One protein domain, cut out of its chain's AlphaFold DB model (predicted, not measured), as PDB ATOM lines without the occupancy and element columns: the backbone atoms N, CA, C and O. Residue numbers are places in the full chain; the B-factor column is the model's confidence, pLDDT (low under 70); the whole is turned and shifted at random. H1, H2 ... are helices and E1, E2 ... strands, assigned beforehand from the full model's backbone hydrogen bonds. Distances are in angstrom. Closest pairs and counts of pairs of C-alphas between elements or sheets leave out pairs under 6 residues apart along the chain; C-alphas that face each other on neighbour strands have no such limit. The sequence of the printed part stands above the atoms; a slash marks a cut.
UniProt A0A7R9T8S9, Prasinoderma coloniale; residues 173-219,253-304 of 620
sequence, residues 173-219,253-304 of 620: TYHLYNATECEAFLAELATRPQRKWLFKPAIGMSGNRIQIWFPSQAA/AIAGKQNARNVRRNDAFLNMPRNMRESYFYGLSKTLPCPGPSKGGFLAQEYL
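This is residues 173 to 219 and 253 to 304 of the 620 residues of a protein of Prasinoderma coloniale (UniProt A0A7R9T8S9). A small, twisted sheet of four strands has two helices over one face, H1 running along the strands and H5 across them, while the other face has no named helix. H1 and H5 meet in a corner where H1 begins and H5 ends; the short helices H4, H2 and H3 lie away from the sheet. The printed part has 99 residues, with five named helices and four named strands in the order E1 H1 E2 E3 H2 H3 H4 H5 E4; the class is mixed, helices and strands. The sheet's order is E1 - E4 - E2 - E3, all antiparallel. The whole is compact, with a radius of gyration of the C-alphas of 13.3 A, and only just flat, spanning 36 by 35 by 19 A.

Start at the inner strands E4, residues 298 to 302, and E2, residues 197 to 201, where N 198 and O 301 are 2.7 A apart. On the other side of E4 find the edge strand E1, residues 173 to 175, with N 174 and O 300 at 2.8 A. E3, residues 211 to 213, is the other edge strand and forms a hairpin with E2; N 199 and O 211 are 2.8 A apart. H1, residues 179 to 191, is on the sheet at a height of 9.7 A, over E1 and, only just, E4, on which 3 of its C-alphas fall. E1, H1 and E2 form a split strand-helix-strand unit, two strands running the same way with E4 between them, and its crossover is right-handed. H5, residues 274 to 284, is on the same face, over E4 at a height of 10.3 A. Residues 179 to 182 of H1 touch H5 at a steep tilt of 53 degrees, opposite ways; the closest C-alphas, of Ala 179 and Gly 283, are 5.5 A apart. Residues 186 to 190 of H1 touch H4, residues 267 to 270, closest at the C-alphas of Leu 189 and Ala 268, 7.2 A. H2, residues 215 to 218, and H3, residues 259 to 263, touch no helix. In H1, H3 and H5 every O i to N i+4 pair is within hydrogen-bond range; H2 and H4 are too short for one.

Find C-alpha 179 at (216.985, 257.158, 334.510); from there H1 runs 18.5 A to C-alpha 191. H5 covers 15.6 A, and E2 and E4 13.1 A each. E4 ends at C-alpha 302, (232.098, 248.261, 339.849).

Residues 220 to 252 are not printed; C-alphas 219 and 253 are 28.1 A apart. The link from H5 to E4, residues 285 to 297, is long. The pLDDT is under 70 for residues 217 to 219 and 253 to 296.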
ATOM      1  N   THR A 173     230.694 253.851 338.314       91.50
ATOM      2  CA  THR A 173     229.566 253.872 339.244       91.50
ATOM      3  C   THR A 173     228.357 254.456 338.525       91.50
ATOM      4  O   THR A 173     228.504 255.242 337.604       91.50
ATOM      5  N   TYR A 174     227.154 254.063 338.913       91.31
ATOM      6  CA  TYR A 174     225.913 254.541 338.320       91.31
ATOM      7  C   TYR A 174     224.907 254.832 339.416       91.31
ATOM      8  O   TYR A 174     224.702 254.022 340.324       91.31
ATOM      9  N   HIS A 175     224.250 255.980 339.331       89.75
ATOM     10  CA  HIS A 175     223.145 256.342 340.191       89.75
ATOM     11  C   HIS A 175     221.839 255.811 339.613       89.75
ATOM     12  O   HIS A 175     221.268 256.370 338.685       89.75
ATOM     13  N   LEU A 176     221.325 254.736 340.207       86.50
ATOM     14  CA  LEU A 176     220.189 253.984 339.664       86.50
ATOM     15  C   LEU A 176     218.851 254.729 339.754       86.50
ATOM     16  O   LEU A 176     217.862 254.301 339.171       86.50
ATOM     17  N   TYR A 177     218.816 255.846 340.483       82.50
ATOM     18  CA  TYR A 177     217.671 256.760 340.508       82.50
ATOM     19  C   TYR A 177     217.680 257.762 339.351       82.50
ATOM     20  O   TYR A 177     216.651 258.371 339.067       82.50
ATOM     21  N   ASN A 178     218.820 257.952 338.687       83.00
ATOM     22  CA  ASN A 178     218.894 258.718 337.456       83.00
ATOM     23  C   ASN A 178     218.567 257.773 336.291       83.00
ATOM     24  O   ASN A 178     219.318 256.840 336.022       83.00
ATOM     25  N   ALA A 179     217.445 258.012 335.605       79.00
ATOM     26  CA  ALA A 179     216.985 257.158 334.510       79.00
ATOM     27  C   ALA A 179     218.050 256.976 333.413       79.00
ATOM     28  O   ALA A 179     218.265 255.857 332.958       79.00
ATOM     29  N   THR A 180     218.763 258.045 333.048       84.31
ATOM     30  CA  THR A 180     219.817 258.003 332.026       84.31
ATOM     31  C   THR A 180     221.013 257.172 332.481       84.31
ATOM     32  O   THR A 180     221.514 256.346 331.724       84.31
ATOM     33  N   GLU A 181     221.457 257.335 333.730       86.25
ATOM     34  CA  GLU A 181     222.552 256.516 334.264       86.25
ATOM     35  C   GLU A 181     222.134 255.061 334.447       86.25
ATOM     36  O   GLU A 181     222.950 254.165 334.257       86.25
ATOM     37  N   CYS A 182     220.869 254.796 334.771       85.69
ATOM     38  CA  CYS A 182     220.396 253.427 334.856       85.69
ATOM     39  C   CYS A 182     220.304 252.757 333.480       85.69
ATOM     40  O   CYS A 182     220.647 251.585 333.357       85.69
ATOM     41  N   GLU A 183     219.865 253.467 332.439       83.38
ATOM     42  CA  GLU A 183     219.916 252.956 331.064       83.38
ATOM     43  C   GLU A 183     221.363 252.674 330.636       83.38
ATOM     44  O   GLU A 183     221.643 251.605 330.096       83.38
ATOM     45  N   ALA A 184     222.295 253.577 330.960       88.12
ATOM     46  CA  ALA A 184     223.720 253.373 330.710       88.12
ATOM     47  C   ALA A 184     224.286 252.170 331.487       88.12
ATOM     48  O   ALA A 184     225.076 251.405 330.940       88.12
ATOM     49  N   PHE A 185     223.851 251.963 332.730       91.56
ATOM     50  CA  PHE A 185     224.211 250.789 333.521       91.56
ATOM     51  C   PHE A 185     223.695 249.494 332.884       91.56
ATOM     52  O   PHE A 185     224.446 248.536 332.739       91.56
ATOM     53  N   LEU A 186     222.432 249.460 332.449       87.38
ATOM     54  CA  LEU A 186     221.860 248.291 331.772       87.38
ATOM     55  C   LEU A 186     222.567 247.990 330.443       87.38
ATOM     56  O   LEU A 186     222.748 246.821 330.102       87.38
ATOM     57  N   ALA A 187     222.986 249.024 329.709       88.00
ATOM     58  CA  ALA A 187     223.811 248.860 328.517       88.00
ATOM     59  C   ALA A 187     225.193 248.280 328.866       88.00
ATOM     60  O   ALA A 187     225.632 247.327 328.224       88.00
ATOM     61  N   GLU A 188     225.844 248.778 329.923       89.44
ATOM     62  CA  GLU A 188     227.119 248.234 330.413       89.44
ATOM     63  C   GLU A 188     226.981 246.748 330.774       89.44
ATOM     64  O   GLU A 188     227.791 245.939 330.324       89.44
ATOM     65  N   LEU A 189     225.914 246.358 331.484       87.75
ATOM     66  CA  LEU A 189     225.636 244.955 331.813       87.75
ATOM     67  C   LEU A 189     225.504 244.063 330.575       87.75
ATOM     68  O   LEU A 189     225.995 242.937 330.587       87.75
ATOM     69  N   ALA A 190     224.868 244.561 329.513       85.12
ATOM     70  CA  ALA A 190     224.736 243.822 328.261       85.12
ATOM     71  C   ALA A 190     226.088 243.654 327.546       85.12
ATOM     72  O   ALA A 190     226.344 242.615 326.944       85.12
ATOM     73  N   THR A 191     226.962 244.661 327.622       90.19
ATOM     74  CA  THR A 191     228.280 244.627 326.962       90.19
ATOM     75  C   THR A 191     229.348 243.868 327.750       90.19
ATOM     76  O   THR A 191     230.272 243.318 327.151       90.19
ATOM     77  N   ARG A 192     229.255 243.843 329.085       89.12
ATOM     78  CA  ARG A 192     230.264 243.253 329.978       89.12
ATOM     79  C   ARG A 192     229.617 242.422 331.095       89.12
ATOM     80  O   ARG A 192     229.756 242.763 332.273       89.12
ATOM     81  N   PRO A 193     228.947 241.305 330.761       86.12
ATOM     82  CA  PRO A 193     228.216 240.479 331.728       86.12
ATOM     83  C   PRO A 193     229.109 239.800 332.780       86.12
ATOM     84  O   PRO A 193     228.628 239.345 333.811       86.12
ATOM     85  N   GLN A 194     230.419 239.730 332.554       88.50
ATOM     86  CA  GLN A 194     231.389 239.206 333.514       88.50
ATOM     87  C   GLN A 194     231.737 240.194 334.640       88.50
ATOM     88  O   GLN A 194     232.363 239.797 335.623       88.50
ATOM     89  N   ARG A 195     231.381 241.484 334.504       90.19
ATOM     90  CA  ARG A 195     231.686 242.493 335.527       90.19
ATOM     91  C   ARG A 195     230.825 242.300 336.765       90.19
ATOM     92  O   ARG A 195     229.641 241.978 336.691       90.19
ATOM     93  N   LYS A 196     231.446 242.545 337.912       91.44
ATOM     94  CA  LYS A 196     230.850 242.383 339.236       91.44
ATOM     95  C   LYS A 196     230.473 243.748 339.768       91.44
ATOM     96  O   LYS A 196     231.193 244.723 339.547       91.44
ATOM     97  N   TRP A 197     229.351 243.817 340.471       93.06
ATOM     98  CA  TRP A 197     228.792 245.091 340.906       93.06
ATOM     99  C   TRP A 197     228.499 245.078 342.397       93.06
ATOM    100  O   TRP A 197     227.864 244.170 342.929       93.06
ATOM    101  N   LEU A 198     228.971 246.119 343.068       92.69
ATOM    102  CA  LEU A 198     228.678 246.465 344.441       92.69
ATOM    103  C   LEU A 198     227.519 247.460 344.456       92.69
ATOM    104  O   LEU A 198     227.660 248.625 344.078       92.69
ATOM    105  N   PHE A 199     226.377 247.018 344.953       91.94
ATOM    106  CA  PHE A 199     225.231 247.878 345.166       91.94
ATOM    107  C   PHE A 199     225.259 248.449 346.572       91.94
ATOM    108  O   PHE A 199     225.331 247.709 347.551       91.94
ATOM    109  N   LYS A 200     225.187 249.774 346.681       89.31
ATOM    110  CA  LYS A 200     225.201 250.470 347.971       89.31
ATOM    111  C   LYS A 200     224.173 251.596 348.005       89.31
ATOM    112  O   LYS A 200     223.961 252.255 346.987       89.31
ATOM    113  N   PRO A 201     223.535 251.865 349.155       89.38
ATOM    114  CA  PRO A 201     222.661 253.020 349.279       89.38
ATOM    115  C   PRO A 201     223.476 254.310 349.106       89.38
ATOM    116  O   PRO A 201     224.552 254.461 349.685       89.38
ATOM    117  N   ALA A 202     222.949 255.262 348.341       85.62
ATOM    118  CA  ALA A 202     223.503 256.596 348.134       85.62
ATOM    119  C   ALA A 202     223.633 257.351 349.460       85.62
ATOM    120  O   ALA A 202     224.584 258.102 349.668       85.62
ATOM    121  N   ILE A 203     222.690 257.111 350.376       81.62
ATOM    122  CA  ILE A 203     222.713 257.619 351.744       81.62
ATOM    123  C   ILE A 203     222.672 256.413 352.679       81.62
ATOM    124  O   ILE A 203     221.641 255.764 352.857       81.62
ATOM    125  N   GLY A 204     223.818 256.086 353.263       76.69
ATOM    126  CA  GLY A 204     223.950 254.963 354.177       76.69
ATOM    127  C   GLY A 204     225.356 254.871 354.748       76.69
ATOM    128  O   GLY A 204     226.328 255.330 354.143       76.69
ATOM    129  N   MET A 205     225.445 254.281 355.936       76.31
ATOM    130  CA  MET A 205     226.683 254.105 356.688       76.31
ATOM    131  C   MET A 205     226.805 252.654 357.157       76.31
ATOM    132  O   MET A 205     225.832 251.895 357.145       76.31
ATOM    133  N   SER A 206     228.004 252.287 357.611       78.75
ATOM    134  CA  SER A 206     228.255 251.041 358.351       78.75
ATOM    135  C   SER A 206     228.065 249.743 357.558       78.75
ATOM    136  O   SER A 206     227.882 248.691 358.160       78.75
ATOM    137  N   GLY A 207     228.112 249.798 356.225       80.19
ATOM    138  CA  GLY A 207     227.969 248.614 355.368       80.19
ATOM    139  C   GLY A 207     226.541 248.064 355.260       80.19
ATOM    140  O   GLY A 207     226.325 247.037 354.625       80.19
ATOM    141  N   ASN A 208     225.548 248.735 355.853       80.62
ATOM    142  CA  ASN A 208     224.167 248.264 355.824       80.62
ATOM    143  C   ASN A 208     223.577 248.350 354.410       80.62
ATOM    144  O   ASN A 208     223.685 249.387 353.750       80.62
ATOM    145  N   ARG A 209     222.872 247.286 354.000       85.19
ATOM    146  CA  ARG A 209     222.220 247.156 352.682       85.19
ATOM    147  C   ARG A 209     223.192 247.226 351.498       85.19
ATOM    148  O   ARG A 209     222.790 247.625 350.408       85.19
ATOM    149  N   ILE A 210     224.455 246.864 351.721       88.75
ATOM    150  CA  ILE A 210     225.404 246.622 350.637       88.75
ATOM    151  C   ILE A 210     225.221 245.191 350.140       88.75
ATOM    152  O   ILE A 210     225.112 244.269 350.945       88.75
ATOM    153  N   GLN A 211     225.178 245.017 348.824       89.69
ATOM    154  CA  GLN A 211     225.060 243.716 348.171       89.69
ATOM    155  C   GLN A 211     226.088 243.626 347.045       89.69
ATOM    156  O   GLN A 211     226.336 244.614 346.355       89.69
ATOM    157  N   ILE A 212     226.684 242.452 346.865       90.12
ATOM    158  CA  ILE A 212     227.538 242.143 345.716       90.12
ATOM    159  C   ILE A 212     226.706 241.283 344.775       90.12
ATOM    160  O   ILE A 212     226.002 240.379 345.222       90.12
ATOM    161  N   TRP A 213     226.753 241.590 343.487       88.94
ATOM    162  CA  TRP A 213     225.946 240.916 342.485       88.94
ATOM    163  C   TRP A 213     226.754 240.598 341.233       88.94
ATOM    164  O   TRP A 213     227.650 241.345 340.820       88.94
ATOM    165  N   PHE A 214     226.370 239.476 340.633       85.62
ATOM    166  CA  PHE A 214     227.047 238.807 339.540       85.62
ATOM    167  C   PHE A 214     226.012 238.532 338.448       85.62
ATOM    168  O   PHE A 214     225.101 237.731 338.680       85.62
ATOM    169  N   PRO A 215     226.136 239.139 337.256       79.25
ATOM    170  CA  PRO A 215     225.206 238.853 336.167       79.25
ATOM    171  C   PRO A 215     225.214 237.370 335.764       79.25
ATOM    172  O   PRO A 215     224.179 236.827 335.389       79.25
ATOM    173  N   SER A 216     226.359 236.689 335.889       70.06
ATOM    174  CA  SER A 216     226.522 235.279 335.515       70.06
ATOM    175  C   SER A 216     225.799 234.290 336.440       70.06
ATOM    176  O   SER A 216     225.269 233.297 335.952       70.06
ATOM    177  N   GLN A 217     225.717 234.551 337.751       63.09
ATOM    178  CA  GLN A 217     224.987 233.683 338.698       63.09
ATOM    179  C   GLN A 217     223.466 233.767 338.506       63.09
ATOM    180  O   GLN A 217     222.729 232.823 338.780       63.09
ATOM    181  N   ALA A 218     223.002 234.898 337.988       55.91
ATOM    182  CA  ALA A 218     221.600 235.190 337.751       55.91
ATOM    183  C   ALA A 218     220.970 234.318 336.643       55.91
ATOM    184  O   ALA A 218     219.767 234.081 336.667       55.91
ATOM    185  N   ALA A 219     221.766 233.807 335.699       53.72
ATOM    186  CA  ALA A 219     221.273 232.980 334.595       53.72
ATOM    187  C   ALA A 219     220.947 231.524 334.995       53.72
ATOM    188  O   ALA A 219     220.320 230.813 334.214       53.72
ATOM    189  N   ALA A 253     201.124 250.687 336.613       35.06
ATOM    190  CA  ALA A 253     200.744 252.099 336.698       35.06
ATOM    191  C   ALA A 253     201.890 253.064 336.331       35.06
ATOM    192  O   ALA A 253     201.629 254.154 335.831       35.06
ATOM    193  N   ILE A 254     203.150 252.668 336.560       41.00
ATOM    194  CA  ILE A 254     204.318 253.566 336.469       41.00
ATOM    195  C   ILE A 254     204.985 253.587 335.082       41.00
ATOM    196  O   ILE A 254     205.568 254.598 334.692       41.00
ATOM    197  N   ALA A 255     204.895 252.511 334.299       36.59
ATOM    198  CA  ALA A 255     205.558 252.451 333.001       36.59
ATOM    199  C   ALA A 255     204.627 252.870 331.854       36.59
ATOM    200  O   ALA A 255     203.641 252.192 331.550       36.59
ATOM    201  N   GLY A 256     204.996 253.932 331.134       43.53
ATOM    202  CA  GLY A 256     204.503 254.144 329.774       43.53
ATOM    203  C   GLY A 256     204.711 252.867 328.950       43.53
ATOM    204  O   GLY A 256     205.780 252.253 328.998       43.53
ATOM    205  N   LYS A 257     203.673 252.434 328.221       41.53
ATOM    206  CA  LYS A 257     203.552 251.096 327.602       41.53
ATOM    207  C   LYS A 257     204.734 250.655 326.713       41.53
ATOM    208  O   LYS A 257     204.844 249.460 326.444       41.53
ATOM    209  N   GLN A 258     205.595 251.565 326.252       43.34
ATOM    210  CA  GLN A 258     206.765 251.254 325.420       43.34
ATOM    211  C   GLN A 258     208.021 250.885 326.235       43.34
ATOM    212  O   GLN A 258     208.628 249.855 325.944       43.34
ATOM    213  N   ASN A 259     208.357 251.605 327.314       46.72
ATOM    214  CA  ASN A 259     209.559 251.307 328.115       46.72
ATOM    215  C   ASN A 259     209.417 250.018 328.939       46.72
ATOM    216  O   ASN A 259     210.359 249.236 329.028       46.72
ATOM    217  N   ALA A 260     208.216 249.707 329.444       45.84
ATOM    218  CA  ALA A 260     207.971 248.433 330.133       45.84
ATOM    219  C   ALA A 260     208.158 247.196 329.237       45.84
ATOM    220  O   ALA A 260     208.465 246.123 329.749       45.84
ATOM    221  N   ARG A 261     207.955 247.308 327.917       45.44
ATOM    222  CA  ARG A 261     208.121 246.166 327.003       45.44
ATOM    223  C   ARG A 261     209.589 245.851 326.732       45.44
ATOM    224  O   ARG A 261     209.927 244.675 326.679       45.44
ATOM    225  N   ASN A 262     210.442 246.868 326.610       46.53
ATOM    226  CA  ASN A 262     211.877 246.674 326.378       46.53
ATOM    227  C   ASN A 262     212.599 246.185 327.642       46.53
ATOM    228  O   ASN A 262     213.437 245.297 327.561       46.53
ATOM    229  N   VAL A 263     212.200 246.674 328.821       50.75
ATOM    230  CA  VAL A 263     212.768 246.246 330.114       50.75
ATOM    231  C   VAL A 263     212.396 244.800 330.461       50.75
ATOM    232  O   VAL A 263     213.227 244.059 330.968       50.75
ATOM    233  N   ARG A 264     211.174 244.357 330.127       49.28
ATOM    234  CA  ARG A 264     210.738 242.956 330.313       49.28
ATOM    235  C   ARG A 264     211.498 241.942 329.454       49.28
ATOM    236  O   ARG A 264     211.356 240.755 329.705       49.28
ATOM    237  N   ARG A 265     212.235 242.391 328.435       52.06
ATOM    238  CA  ARG A 265     213.068 241.535 327.575       52.06
ATOM    239  C   ARG A 265     214.539 241.522 327.986       52.06
ATOM    240  O   ARG A 265     215.321 240.835 327.345       52.06
ATOM    241  N   ASN A 266     214.928 242.310 328.988       57.16
ATOM    242  CA  ASN A 266     216.302 242.333 329.461       57.16
ATOM    243  C   ASN A 266     216.437 241.386 330.659       57.16
ATOM    244  O   ASN A 266     216.068 241.738 331.782       57.16
ATOM    245  N   ASP A 267     216.963 240.189 330.410       58.97
ATOM    246  CA  ASP A 267     217.139 239.142 331.425       58.97
ATOM    247  C   ASP A 267     218.004 239.619 332.602       58.97
ATOM    248  O   ASP A 267     217.726 239.297 333.759       58.97
ATOM    249  N   ALA A 268     218.985 240.495 332.350       60.41
ATOM    250  CA  ALA A 268     219.820 241.071 333.404       60.41
ATOM    251  C   ALA A 268     219.020 241.961 334.371       60.41
ATOM    252  O   ALA A 268     219.306 241.985 335.567       60.41
ATOM    253  N   PHE A 269     217.989 242.664 333.883       64.31
ATOM    254  CA  PHE A 269     217.103 243.452 334.742       64.31
ATOM    255  C   PHE A 269     216.198 242.558 335.592       64.31
ATOM    256  O   PHE A 269     215.982 242.833 336.774       64.31
ATOM    257  N   LEU A 270     215.653 241.490 335.004       64.38
ATOM    258  CA  LEU A 270     214.755 240.576 335.711       64.38
ATOM    259  C   LEU A 270     215.459 239.860 336.864       64.38
ATOM    260  O   LEU A 270     214.841 239.696 337.918       64.38
ATOM    261  N   ASN A 271     216.743 239.551 336.690       66.75
ATOM    262  CA  ASN A 271     217.564 238.858 337.678       66.75
ATOM    263  C   ASN A 271     218.248 239.793 338.699       66.75
ATOM    264  O   ASN A 271     219.072 239.360 339.509       66.75
ATOM    265  N   MET A 272     217.924 241.087 338.670       67.00
ATOM    266  CA  MET A 272     218.408 242.061 339.644       67.00
ATOM    267  C   MET A 272     217.620 241.949 340.969       67.00
ATOM    268  O   MET A 272     216.397 241.749 340.941       67.00
ATOM    269  N   PRO A 273     218.258 242.138 342.143       64.94
ATOM    270  CA  PRO A 273     217.566 242.112 343.434       64.94
ATOM    271  C   PRO A 273     216.346 243.044 343.496       64.94
ATOM    272  O   PRO A 273     216.347 244.155 342.957       64.94
ATOM    273  N   ARG A 274     215.274 242.600 344.168       65.88
ATOM    274  CA  ARG A 274     213.961 243.276 344.181       65.88
ATOM    275  C   ARG A 274     214.025 244.748 344.607       65.88
ATOM    276  O   ARG A 274     213.474 245.598 343.916       65.88
ATOM    277  N   ASN A 275     214.744 245.061 345.680       59.97
ATOM    278  CA  ASN A 275     214.976 246.428 346.170       59.97
ATOM    279  C   ASN A 275     215.627 247.351 345.119       59.97
ATOM    280  O   ASN A 275     215.419 248.568 345.120       59.97
ATOM    281  N   MET A 276     216.410 246.781 344.204       63.34
ATOM    282  CA  MET A 276     217.062 247.529 343.130       63.34
ATOM    283  C   MET A 276     216.136 247.718 341.931       63.34
ATOM    284  O   MET A 276     216.056 248.823 341.394       63.34
ATOM    285  N   ARG A 277     215.352 246.690 341.574       69.56
ATOM    286  CA  ARG A 277     214.269 246.825 340.585       69.56
ATOM    287  C   ARG A 277     213.256 247.884 341.022       69.56
ATOM    288  O   ARG A 277     212.835 248.704 340.216       69.56
ATOM    289  N   GLU A 278     212.902 247.919 342.305       65.31
ATOM    290  CA  GLU A 278     212.025 248.952 342.872       65.31
ATOM    291  C   GLU A 278     212.625 250.354 342.699       65.31
ATOM    292  O   GLU A 278     211.940 251.260 342.227       65.31
ATOM    293  N   SER A 279     213.922 250.519 342.979       60.34
ATOM    294  CA  SER A 279     214.645 251.784 342.768       60.34
ATOM    295  C   SER A 279     214.606 252.255 341.308       60.34
ATOM    296  O   SER A 279     214.395 253.440 341.050       60.34
ATOM    297  N   TYR A 280     214.733 251.327 340.355       60.31
ATOM    298  CA  TYR A 280     214.611 251.609 338.924       60.31
ATOM    299  C   TYR A 280     213.223 252.127 338.536       60.31
ATOM    300  O   TYR A 280     213.099 253.149 337.857       60.31
ATOM    301  N   PHE A 281     212.160 251.455 338.989       60.00
ATOM    302  CA  PHE A 281     210.793 251.885 338.684       60.00
ATOM    303  C   PHE A 281     210.471 253.250 339.298       60.00
ATOM    304  O   PHE A 281     209.788 254.051 338.659       60.00
ATOM    305  N   TYR A 282     211.010 253.556 340.481       58.97
ATOM    306  CA  TYR A 282     210.920 254.903 341.046       58.97
ATOM    307  C   TYR A 282     211.628 255.949 340.173       58.97
ATOM    308  O   TYR A 282     211.044 257.001 339.921       58.97
ATOM    309  N   GLY A 283     212.832 255.662 339.665       51.91
ATOM    310  CA  GLY A 283     213.580 256.575 338.787       51.91
ATOM    311  C   GLY A 283     212.909 256.847 337.431       51.91
ATOM    312  O   GLY A 283     213.052 257.936 336.877       51.91
ATOM    313  N   LEU A 284     212.133 255.893 336.904       52.91
ATOM    314  CA  LEU A 284     211.382 256.049 335.648       52.91
ATOM    315  C   LEU A 284     210.075 256.844 335.789       52.91
ATOM    316  O   LEU A 284     209.549 257.343 334.788       52.91
ATOM    317  N   SER A 285     209.534 256.966 337.002       51.38
ATOM    318  CA  SER A 285     208.322 257.740 337.259       51.38
ATOM    319  C   SER A 285     208.626 259.241 337.193       51.38
ATOM    320  O   SER A 285     208.815 259.902 338.208       51.38
ATOM    321  N   LYS A 286     208.650 259.817 335.984       47.19
ATOM    322  CA  LYS A 286     208.810 261.274 335.775       47.19
ATOM    323  C   LYS A 286     207.657 262.116 336.358       47.19
ATOM    324  O   LYS A 286     207.732 263.339 336.327       47.19
ATOM    325  N   THR A 287     206.581 261.487 336.833       38.62
ATOM    326  CA  THR A 287     205.309 262.140 337.187       38.62
ATOM    327  C   THR A 287     205.000 262.175 338.679       38.62
ATOM    328  O   THR A 287     204.021 262.812 339.064       38.62
ATOM    329  N   LEU A 288     205.801 261.535 339.536       39.91
ATOM    330  CA  LEU A 288     205.613 261.643 340.980       39.91
ATOM    331  C   LEU A 288     206.492 262.769 341.542       39.91
ATOM    332  O   LEU A 288     207.691 262.799 341.251       39.91
ATOM    333  N   PRO A 289     205.936 263.692 342.356       37.25
ATOM    334  CA  PRO A 289     206.752 264.641 343.092       37.25
ATOM    335  C   PRO A 289     207.768 263.853 343.909       37.25
ATOM    336  O   PRO A 289     207.408 262.908 344.615       37.25
ATOM    337  N   CYS A 290     209.036 264.228 343.747       36.41
ATOM    338  CA  CYS A 290     210.180 263.635 344.420       36.41
ATOM    339  C   CYS A 290     209.802 263.334 345.882       36.41
ATOM    340  O   CYS A 290     209.537 264.282 346.631       36.41
ATOM    341  N   PRO A 291     209.774 262.061 346.333       38.28
ATOM    342  CA  PRO A 291     209.818 261.809 347.762       38.28
ATOM    343  C   PRO A 291     211.078 262.527 348.234       38.28
ATOM    344  O   PRO A 291     212.113 262.431 347.570       38.28
ATOM    345  N   GLY A 292     210.975 263.325 349.294       36.16
ATOM    346  CA  GLY A 292     212.086 264.151 349.752       36.16
ATOM    347  C   GLY A 292     213.402 263.363 349.915       36.16
ATOM    348  O   GLY A 292     213.410 262.130 349.884       36.16
ATOM    349  N   PRO A 293     214.530 264.054 350.149       41.38
ATOM    350  CA  PRO A 293     215.892 263.492 350.240       41.38
ATOM    351  C   PRO A 293     216.109 262.325 351.238       41.38
ATOM    352  O   PRO A 293     217.228 261.844 351.392       41.38
ATOM    353  N   SER A 294     215.063 261.853 351.916       41.66
ATOM    354  CA  SER A 294     215.022 260.780 352.904       41.66
ATOM    355  C   SER A 294     214.971 259.348 352.341       41.66
ATOM    356  O   SER A 294     215.247 258.419 353.095       41.66
ATOM    357  N   LYS A 295     214.701 259.121 351.044       56.00
ATOM    358  CA  LYS A 295     214.849 257.790 350.406       56.00
ATOM    359  C   LYS A 295     216.020 257.793 349.422       56.00
ATOM    360  O   LYS A 295     215.834 257.698 348.216       56.00
ATOM    361  N   GLY A 296     217.230 257.986 349.955       62.16
ATOM    362  CA  GLY A 296     218.469 258.001 349.177       62.16
ATOM    363  C   GLY A 296     218.588 256.742 348.325       62.16
ATOM    364  O   GLY A 296     218.559 255.638 348.866       62.16
ATOM    365  N   GLY A 297     218.668 256.925 347.009       80.12
ATOM    366  CA  GLY A 297     218.641 255.840 346.041       80.12
ATOM    367  C   GLY A 297     219.798 254.857 346.130       80.12
ATOM    368  O   GLY A 297     220.618 254.954 347.030       80.12
ATOM    369  N   PHE A 298     219.899 253.901 345.209       87.25
ATOM    370  CA  PHE A 298     221.045 252.986 345.155       87.25
ATOM    371  C   PHE A 298     222.073 253.431 344.115       87.25
ATOM    372  O   PHE A 298     221.746 254.042 343.095       87.25
ATOM    373  N   LEU A 299     223.327 253.104 344.399       91.38
ATOM    374  CA  LEU A 299     224.445 253.172 343.475       91.38
ATOM    375  C   LEU A 299     224.817 251.754 343.059       91.38
ATOM    376  O   LEU A 299     224.917 250.892 343.932       91.38
ATOM    377  N   ALA A 300     225.065 251.541 341.771       93.25
ATOM    378  CA  ALA A 300     225.791 250.380 341.268       93.25
ATOM    379  C   ALA A 300     227.238 250.801 341.032       93.25
ATOM    380  O   ALA A 300     227.485 251.646 340.184       93.25
ATOM    381  N   GLN A 301     228.181 250.272 341.797       93.62
ATOM    382  CA  GLN A 301     229.607 250.554 341.649       93.62
ATOM    383  C   GLN A 301     230.323 249.288 341.190       93.62
ATOM    384  O   GLN A 301     230.022 248.214 341.695       93.62
ATOM    385  N   GLU A 302     231.258 249.388 340.252       93.50
ATOM    386  CA  GLU A 302     232.098 248.261 339.849       93.50
ATOM    387  C   GLU A 302     232.815 247.690 341.079       93.50
ATOM    388  O   GLU A 302     233.389 248.420 341.892       93.50
ATOM    389  N   TYR A 303     232.721 246.376 341.258       93.94
ATOM    390  CA  TYR A 303     233.319 245.675 342.382       93.94
ATOM    391  C   TYR A 303     234.751 245.261 342.043       93.94
ATOM    392  O   TYR A 303     234.987 244.597 341.037       93.94
ATOM    393  N   LEU A 304     235.699 245.602 342.920       93.94
ATOM    394  CA  LEU A 304     237.074 245.120 342.815       93.94
ATOM    395  C   LEU A 304     237.160 243.667 343.290       93.94
ATOM    396  O   LEU A 304     237.196 243.401 344.495       93.94
TER     397      LEU A 304